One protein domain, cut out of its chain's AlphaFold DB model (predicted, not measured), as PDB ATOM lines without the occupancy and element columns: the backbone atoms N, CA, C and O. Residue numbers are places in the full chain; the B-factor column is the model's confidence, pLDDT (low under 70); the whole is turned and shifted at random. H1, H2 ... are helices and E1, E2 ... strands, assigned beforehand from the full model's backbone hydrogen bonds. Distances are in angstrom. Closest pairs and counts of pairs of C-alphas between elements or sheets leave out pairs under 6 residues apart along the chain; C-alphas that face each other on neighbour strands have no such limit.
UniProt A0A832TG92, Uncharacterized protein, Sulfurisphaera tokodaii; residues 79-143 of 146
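Overview. This is residues 79 to 143 of the 146 residues of an uncharacterized protein of Sulfurisphaera tokodaii (UniProt A0A832TG92). A small antiparallel sheet of three strands, E4, E1 and E5, has the short helix H2 packed along one face, with the longest helix, H1, at one end of the domain and the small hairpin E2 and E3 at the opposite end. The turn of that hairpin, with residues 112 to 117, sticks out free of the rest. The printed part has 65 residues, with two named helices and five named strands in the order H1, E1, E2, E3, E4, H2, E5; the sheet's order is E4, E1, E5, and the class is mixed, helices and strands. The whole is compact, with a radius of gyration of the C-alphas of 11.3 A and spans of 31 by 27 by 18 A.

Arrangement. In the sheet, E1, residues 102 to 107, is the inner strand, and E4, residues 123 to 127, and E5, residues 140 to 142, are the edge strands. E4 and E1 are antiparallel at 140 degrees, with N 105 and O 124 2.8 A apart, within hydrogen-bond range. E1 and E5 are antiparallel at 132 degrees, with N 106 and O 141 at 2.8 A. H2, residues 128 to 135, is on the sheet at a height of 8.4 A and runs along the strands, at 12 degrees to E1 on the local plane. It lies over E1, and only just not over E4 and E5, on each of which 2 of its 8 C-alphas fall. The closest C-alphas of H2 and E5 are those of Leu 134 and Ile 140, 6.1 A apart. E4, H2 and E5 form a split strand-helix-strand unit, two strands of one sheet joined through a helix, with E1 between them in the sheet, and its crossover is right-handed. H1, residues 79 to 92, is close to H2 but not clearly touching it, the closest C-alphas being those of Met 84 and Leu 132 at 6.6 A; they run opposite ways at a steep tilt of 42 degrees. H1 only grazes the sheet, with residues 87 to 91. E2, residues 111 to 113, and E3, residues 116 to 118, form an antiparallel hairpin with N 113 and O 116 at 2.8 A; E2 and H2 are apart. In H1 and H2 every O i to N i+4 pair is within hydrogen-bond range.

Along the chain. H1 begins at C-alpha 79 (115.820, 72.598, 101.311) and measures 20.0 A. E1 measures 14.7 A, E4 13.5 A and H2 10.4 A. E5 ends at C-alpha 142 (125.386, 79.093, 88.384).

Size, cuts and confidence. The C-alphas of Ser 93 and Asn 115 are the two farthest apart, 32.6 A. The printed part has no cut and no long link. Its mean pLDDT is 93.7, and no printed residue is under 70.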
ATOM      1  N   GLN A  79     114.961  72.821 102.478       88.50
ATOM      2  CA  GLN A  79     115.820  72.598 101.311       88.50
ATOM      3  C   GLN A  79     116.128  73.900 100.562       88.50
ATOM      4  O   GLN A  79     117.262  74.088 100.117       88.50
ATOM      5  N   VAL A  80     115.172  74.832 100.473       90.88
ATOM      6  CA  VAL A  80     115.427  76.168  99.909       90.88
ATOM      7  C   VAL A  80     116.496  76.902 100.719       90.88
ATOM      8  O   VAL A  80     117.422  77.461 100.133       90.88
ATOM      9  N   LEU A  81     116.440  76.855 102.053       91.94
ATOM     10  CA  LEU A  81     117.475  77.462 102.899       91.94
ATOM     11  C   LEU A  81     118.844  76.803 102.700       91.94
ATOM     12  O   LEU A  81     119.859  77.500 102.635       91.94
ATOM     13  N   ASN A  82     118.884  75.479 102.539       90.94
ATOM     14  CA  ASN A  82     120.125  74.776 102.223       90.94
ATOM     15  C   ASN A  82     120.701  75.221 100.868       90.94
ATOM     16  O   ASN A  82     121.899  75.466 100.753       90.94
ATOM     17  N   LEU A  83     119.851  75.403  99.855       91.44
ATOM     18  CA  LEU A  83     120.266  75.937  98.559       91.44
ATOM     19  C   LEU A  83     120.844  77.355  98.698       91.44
ATOM     20  O   LEU A  83     121.901  77.644  98.137       91.44
ATOM     21  N   MET A  84     120.211  78.222  99.497       91.75
ATOM     22  CA  MET A  84     120.740  79.559  99.794       91.75
ATOM     23  C   MET A  84     122.117  79.487 100.473       91.75
ATOM     24  O   MET A  84     123.025  80.217 100.073       91.75
ATOM     25  N   LYS A  85     122.301  78.580 101.445       91.62
ATOM     26  CA  LYS A  85     123.594  78.323 102.111       91.62
ATOM     27  C   LYS A  85     124.665  77.887 101.110       91.62
ATOM     28  O   LYS A  85     125.785  78.399 101.165       91.62
ATOM     29  N   ILE A  86     124.335  76.974 100.193       92.31
ATOM     30  CA  ILE A  86     125.258  76.487  99.156       92.31
ATOM     31  C   ILE A  86     125.689  77.638  98.249       92.31
ATOM     32  O   ILE A  86     126.885  77.843  98.056       92.31
ATOM     33  N   ILE A  87     124.740  78.428  97.745       92.94
ATOM     34  CA  ILE A  87     125.039  79.560  96.858       92.94
ATOM     35  C   ILE A  87     125.906  80.591  97.574       92.94
ATOM     36  O   ILE A  87     126.884  81.066  97.005       92.94
ATOM     37  N   TYR A  88     125.566  80.923  98.820       91.56
ATOM     38  CA  TYR A  88     126.343  81.853  99.632       91.56
ATOM     39  C   TYR A  88     127.784  81.366  99.818       91.56
ATOM     40  O   TYR A  88     128.729  82.106  99.551       91.56
ATOM     41  N   THR A  89     127.947  80.100 100.210       92.38
ATOM     42  CA  THR A  89     129.264  79.483 100.418       92.38
ATOM     43  C   THR A  89     130.079  79.476  99.129       92.38
ATOM     44  O   THR A  89     131.221  79.922  99.134       92.38
ATOM     45  N   ASN A  90     129.485  79.031  98.022       94.75
ATOM     46  CA  ASN A  90     130.151  78.929  96.725       94.75
ATOM     47  C   ASN A  90     130.503  80.295  96.125       94.75
ATOM     48  O   ASN A  90     131.533  80.440  95.471       94.75
ATOM     49  N   PHE A  91     129.670  81.311  96.355       92.75
ATOM     50  CA  PHE A  91     129.976  82.675  95.941       92.75
ATOM     51  C   PHE A  91     131.191  83.220  96.696       92.75
ATOM     52  O   PHE A  91     132.120  83.729  96.076       92.75
ATOM     53  N   LEU A  92     131.216  83.075  98.026       92.75
ATOM     54  CA  LEU A  92     132.321  83.576  98.847       92.75
ATOM     55  C   LEU A  92     133.614  82.774  98.695       92.75
ATOM     56  O   LEU A  92     134.693  83.340  98.848       92.75
ATOM     57  N   SER A  93     133.524  81.479  98.389       94.06
ATOM     58  CA  SER A  93     134.699  80.645  98.130       94.06
ATOM     59  C   SER A  93     135.300  80.859  96.738       94.06
ATOM     60  O   SER A  93     136.329  80.262  96.433       94.06
ATOM     61  N   GLY A  94     134.682  81.692  95.890       91.94
ATOM     62  CA  GLY A  94     135.123  81.911  94.512       91.94
ATOM     63  C   GLY A  94     134.836  80.730  93.583       91.94
ATOM     64  O   GLY A  94     135.397  80.663  92.494       91.94
ATOM     65  N   LYS A  95     133.956  79.803  93.987       95.69
ATOM     66  CA  LYS A  95     133.589  78.634  93.180       95.69
ATOM     67  C   LYS A  95     132.781  79.011  91.939       95.69
ATOM     68  O   LYS A  95     132.705  78.223  91.009       95.69
ATOM     69  N   TYR A  96     132.162  80.188  91.900       96.06
ATOM     70  CA  TYR A  96     131.400  80.636  90.737       96.06
ATOM     71  C   TYR A  96     132.175  81.614  89.865       96.06
ATOM     72  O   TYR A  96     132.821  82.526  90.378       96.06
ATOM     73  N   PHE A  97     132.006  81.501  88.544       95.81
ATOM     74  CA  PHE A  97     132.413  82.569  87.636       95.81
ATOM     75  C   PHE A  97     131.615  83.831  87.962       95.81
ATOM     76  O   PHE A  97     130.386  83.858  87.838       95.81
ATOM     77  N   ASN A  98     132.314  84.886  88.366       92.50
ATOM     78  CA  ASN A  98     131.711  86.155  88.725       92.50
ATOM     79  C   ASN A  98     132.398  87.340  88.037       92.50
ATOM     80  O   ASN A  98     133.572  87.307  87.674       92.50
ATOM     81  N   LEU A  99     131.627  88.407  87.854       92.94
ATOM     82  CA  LEU A  99     132.114  89.721  87.459       92.94
ATOM     83  C   LEU A  99     131.497  90.730  88.422       92.94
ATOM     84  O   LEU A  99     130.276  90.895  88.437       92.94
ATOM     85  N   GLU A 100     132.341  91.384  89.220       88.75
ATOM     86  CA  GLU A 100     131.908  92.264  90.313       88.75
ATOM     87  C   GLU A 100     130.984  91.517  91.301       88.75
ATOM     88  O   GLU A 100     131.384  90.518  91.897       88.75
ATOM     89  N   ASP A 101     129.743  91.979  91.471       87.50
ATOM     90  CA  ASP A 101     128.720  91.409  92.352       87.50
ATOM     91  C   ASP A 101     127.773  90.423  91.638       87.50
ATOM     92  O   ASP A 101     126.738  90.026  92.191       87.50
ATOM     93  N   LYS A 102     128.098  90.033  90.396       94.94
ATOM     94  CA  LYS A 102     127.238  89.209  89.537       94.94
ATOM     95  C   LYS A 102     127.843  87.845  89.274       94.94
ATOM     96  O   LYS A 102     129.019  87.731  88.953       94.94
ATOM     97  N   ILE A 103     126.995  86.829  89.334       96.75
ATOM     98  CA  ILE A 103     127.322  85.437  89.043       96.75
ATOM     99  C   ILE A 103     126.897  85.129  87.609       96.75
ATOM    100  O   ILE A 103     125.801  85.516  87.187       96.75
ATOM    101  N   LEU A 104     127.758  84.443  86.861       97.38
ATOM    102  CA  LEU A 104     127.433  83.916  85.543       97.38
ATOM    103  C   LEU A 104     126.586  82.651  85.702       97.38
ATOM    104  O   LEU A 104     126.946  81.739  86.444       97.38
ATOM    105  N   CYS A 105     125.449  82.592  85.022       97.00
ATOM    106  CA  CYS A 105     124.523  81.468  85.098       97.00
ATOM    107  C   CYS A 105     124.086  81.013  83.706       97.00
ATOM    108  O   CYS A 105     123.885  81.839  82.813       97.00
ATOM    109  N   TYR A 106     123.867  79.707  83.566       97.31
ATOM    110  CA  TYR A 106     123.100  79.122  82.474       97.31
ATOM    111  C   TYR A 106     121.608  79.290  82.724       97.31
ATOM    112  O   TYR A 106     121.143  79.165  83.856       97.31
ATOM    113  N   VAL A 107     120.854  79.549  81.663       97.56
ATOM    114  CA  VAL A 107     119.391  79.557  81.677       97.56
ATOM    115  C   VAL A 107     118.884  78.142  81.398       97.56
ATOM    116  O   VAL A 107     119.242  77.539  80.390       97.56
ATOM    117  N   ASN A 108     118.018  77.624  82.270       97.06
ATOM    118  CA  ASN A 108     117.448  76.276  82.151       97.06
ATOM    119  C   ASN A 108     116.050  76.298  81.523       97.06
ATOM    120  O   ASN A 108     115.655  75.374  80.813       97.06
ATOM    121  N   VAL A 109     115.287  77.360  81.790       95.81
ATOM    122  CA  VAL A 109     113.886  77.510  81.381       95.81
ATOM    123  C   VAL A 109     113.717  78.848  80.675       95.81
ATOM    124  O   VAL A 109     114.362  79.825  81.032       95.81
ATOM    125  N   LYS A 110     112.841  78.923  79.671       96.12
ATOM    126  CA  LYS A 110     112.540  80.190  78.996       96.12
ATOM    127  C   LYS A 110     111.829  81.151  79.956       96.12
ATOM    128  O   LYS A 110     110.756  80.823  80.457       96.12
ATOM    129  N   PHE A 111     112.353  82.362  80.137       95.06
ATOM    130  CA  PHE A 111     111.686  83.414  80.915       95.06
ATOM    131  C   PHE A 111     111.980  84.810  80.373       95.06
ATOM    132  O   PHE A 111     112.867  85.001  79.546       95.06
ATOM    133  N   SER A 112     111.202  85.799  80.815       93.19
ATOM    134  CA  SER A 112     111.411  87.196  80.429       93.19
ATOM    135  C   SER A 112     111.912  88.020  81.606       93.19
ATOM    136  O   SER A 112     111.355  87.954  82.699       93.19
ATOM    137  N   MET A 113     112.941  88.830  81.372       89.44
ATOM    138  CA  MET A 113     113.518  89.733  82.360       89.44
ATOM    139  C   MET A 113     113.934  91.041  81.685       89.44
ATOM    140  O   MET A 113     114.658  91.029  80.692       89.44
ATOM    141  N   LYS A 114     113.488  92.186  82.224       84.94
ATOM    142  CA  LYS A 114     113.819  93.532  81.705       84.94
ATOM    143  C   LYS A 114     113.636  93.655  80.179       84.94
ATOM    144  O   LYS A 114     114.535  94.106  79.475       84.94
ATOM    145  N   ASN A 115     112.477  93.224  79.674       87.88
ATOM    146  CA  ASN A 115     112.106  93.228  78.249       87.88
ATOM    147  C   ASN A 115     112.969  92.345  77.331       87.88
ATOM    148  O   ASN A 115     112.863  92.446  76.111       87.88
ATOM    149  N   LYS A 116     113.804  91.465  77.891       91.44
ATOM    150  CA  LYS A 116     114.508  90.424  77.142       91.44
ATOM    151  C   LYS A 116     113.902  89.073  77.467       91.44
ATOM    152  O   LYS A 116     113.656  88.772  78.632       91.44
ATOM    153  N   THR A 117     113.676  88.267  76.442       95.31
ATOM    154  CA  THR A 117     113.340  86.855  76.609       95.31
ATOM    155  C   THR A 117     114.630  86.057  76.542       95.31
ATOM    156  O   THR A 117     115.372  86.174  75.572       95.31
ATOM    157  N   LEU A 118     114.892  85.294  77.594       96.38
ATOM    158  CA  LEU A 118     116.020  84.383  77.704       96.38
ATOM    159  C   LEU A 118     115.539  82.975  77.385       96.38
ATOM    160  O   LEU A 118     114.429  82.588  77.769       96.38
ATOM    161  N   HIS A 119     116.368  82.228  76.678       97.19
ATOM    162  CA  HIS A 119     116.105  80.870  76.240       97.19
ATOM    163  C   HIS A 119     117.012  79.875  76.973       97.19
ATOM    164  O   HIS A 119     118.101  80.244  77.412       97.19
ATOM    165  N   PRO A 120     116.584  78.609  77.115       97.44
ATOM    166  CA  PRO A 120     117.447  77.564  77.645       97.44
ATOM    167  C   PRO A 120     118.780  77.497  76.887       97.44
ATOM    168  O   PRO A 120     118.785  77.492  75.656       97.44
ATOM    169  N   GLY A 121     119.888  77.442  77.623       95.31
ATOM    170  CA  GLY A 121     121.252  77.473  77.086       95.31
ATOM    171  C   GLY A 121     121.885  78.866  77.020       95.31
ATOM    172  O   GLY A 121     123.105  78.955  76.884       95.31
ATOM    173  N   ASP A 122     121.111  79.945  77.172       96.81
ATOM    174  CA  ASP A 122     121.671  81.296  77.250       96.81
ATOM    175  C   ASP A 122     122.533  81.471  78.509       96.81
ATOM    176  O   ASP A 122     122.266  80.887  79.563       96.81
ATOM    177  N   LEU A 123     123.543  82.339  78.406       96.19
ATOM    178  CA  LEU A 123     124.363  82.779  79.531       96.19
ATOM    179  C   LEU A 123     123.946  84.173  79.992       96.19
ATOM    180  O   LEU A 123     123.749  85.086  79.185       96.19
ATOM    181  N   ILE A 124     123.858  84.356  81.307       95.69
ATOM    182  CA  ILE A 124     123.498  85.639  81.902       95.69
ATOM    183  C   ILE A 124     124.283  85.929  83.179       95.69
ATOM    184  O   ILE A 124     124.479  85.057  84.017       95.69
ATOM    185  N   LEU A 125     124.702  87.188  83.338       95.88
ATOM    186  CA  LEU A 125     125.258  87.710  84.583       95.88
ATOM    187  C   LEU A 125     124.140  88.293  85.447       95.88
ATOM    188  O   LEU A 125     123.468  89.250  85.043       95.88
ATOM    189  N   LEU A 126     123.963  87.741  86.644       95.44
ATOM    190  CA  LEU A 126     122.907  88.130  87.574       95.44
ATOM    191  C   LEU A 126     123.485  88.506  88.940       95.44
ATOM    192  O   LEU A 126     124.338  87.786  89.454       95.44
ATOM    193  N   PRO A 127     123.007  89.591  89.572       94.69
ATOM    194  CA  PRO A 127     123.372  89.888  90.952       94.69
ATOM    195  C   PRO A 127     122.842  88.791  91.880       94.69
ATOM    196  O   PRO A 127     121.771  88.228  91.627       94.69
ATOM    197  N   LEU A 128     123.535  88.545  92.994       91.19
ATOM    198  CA  LEU A 128     123.226  87.463  93.940       91.19
ATOM    199  C   LEU A 128     121.735  87.382  94.321       91.19
ATOM    200  O   LEU A 128     121.146  86.304  94.318       91.19
ATOM    201  N   ARG A 129     121.080  88.527  94.567       91.31
ATOM    202  CA  ARG A 129     119.640  88.581  94.885       91.31
ATOM    203  C   ARG A 129     118.759  87.947  93.801       91.31
ATOM    204  O   ARG A 129     117.777  87.288  94.125       91.31
ATOM    205  N   GLN A 130     119.074  88.179  92.526       94.19
ATOM    206  CA  GLN A 130     118.322  87.595  91.411       94.19
ATOM    207  C   GLN A 130     118.650  86.114  91.248       94.19
ATOM    208  O   GLN A 130     117.753  85.335  90.938       94.19
ATOM    209  N   VAL A 131     119.901  85.727  91.516       95.00
ATOM    210  CA  VAL A 131     120.315  84.322  91.479       95.00
ATOM    211  C   VAL A 131     119.502  83.502  92.473       95.00
ATOM    212  O   VAL A 131     118.865  82.533  92.073       95.00
ATOM    213  N   LEU A 132     119.441  83.947  93.733       92.50
ATOM    214  CA  LEU A 132     118.677  83.285  94.794       92.50
ATOM    215  C   LEU A 132     117.193  83.117  94.435       92.50
ATOM    216  O   LEU A 132     116.621  82.073  94.712       92.50
ATOM    217  N   ALA A 133     116.572  84.108  93.793       92.19
ATOM    218  CA  ALA A 133     115.155  84.039  93.431       92.19
ATOM    219  C   ALA A 133     114.862  83.093  92.252       92.19
ATOM    220  O   ALA A 133     113.800  82.478  92.193       92.19
ATOM    221  N   LEU A 134     115.773  83.012  91.278       94.31
ATOM    222  CA  LEU A 134     115.561  82.243  90.049       94.31
ATOM    223  C   LEU A 134     115.983  80.777  90.199       94.31
ATOM    224  O   LEU A 134     115.362  79.890  89.612       94.31
ATOM    225  N   ILE A 135     117.012  80.504  90.998       94.25
ATOM    226  CA  ILE A 135     117.532  79.148  91.188       94.25
ATOM    227  C   ILE A 135     116.592  78.264  92.013       94.25
ATOM    228  O   ILE A 135     116.478  77.077  91.726       94.25
ATOM    229  N   THR A 136     115.837  78.830  92.964       89.31
ATOM    230  CA  THR A 136     114.834  78.084  93.749       89.31
ATOM    231  C   THR A 136     113.711  77.524  92.886       89.31
ATOM    232  O   THR A 136     113.055  76.565  93.272       89.31
ATOM    233  N   LEU A 137     113.488  78.115  91.709       90.56
ATOM    234  CA  LEU A 137     112.523  77.650  90.713       90.56
ATOM    235  C   LEU A 137     113.187  76.882  89.561       90.56
ATOM    236  O   LEU A 137     112.515  76.539  88.591       90.56
ATOM    237  N   ASN A 138     114.497  76.629  89.647       92.25
ATOM    238  CA  ASN A 138     115.305  75.994  88.608       92.25
ATOM    239  C   ASN A 138     115.300  76.745  87.257       92.25
ATOM    240  O   ASN A 138     115.391  76.133  86.196       92.25
ATOM    241  N   TYR A 139     115.183  78.077  87.266       96.19
ATOM    242  CA  TYR A 139     115.215  78.881  86.030       96.19
ATOM    243  C   TYR A 139     116.639  79.053  85.503       96.19
ATOM    244  O   TYR A 139     116.834  79.280  84.306       96.19
ATOM    245  N   ILE A 140     117.623  78.958  86.396       97.00
ATOM    246  CA  ILE A 140     119.037  79.161  86.111       97.00
ATOM    247  C   ILE A 140     119.906  78.182  86.909       97.00
ATOM    248  O   ILE A 140     119.492  77.718  87.972       97.00
ATOM    249  N   THR A 141     121.139  77.973  86.452       96.50
ATOM    250  CA  THR A 141     122.197  77.258  87.179       96.50
ATOM    251  C   THR A 141     123.489  78.084  87.158       96.50
ATOM    252  O   THR A 141     123.955  78.430  86.071       96.50
ATOM    253  N   PRO A 142     124.084  78.430  88.318       96.50
ATOM    254  CA  PRO A 142     125.386  79.093  88.384       96.50
ATOM    255  C   PRO A 142     126.486  78.279  87.702       96.50
ATOM    256  O   PRO A 142     126.533  77.060  87.853       96.50
ATOM    257  N   LEU A 143     127.380  78.955  86.981       96.31
ATOM    258  CA  LEU A 143     128.546  78.316  86.383       96.31
ATOM    259  C   LEU A 143     129.677  78.214  87.408       96.31
ATOM    260  O   LEU A 143     130.088  79.227  87.980       96.31
TER     261      LEU A 143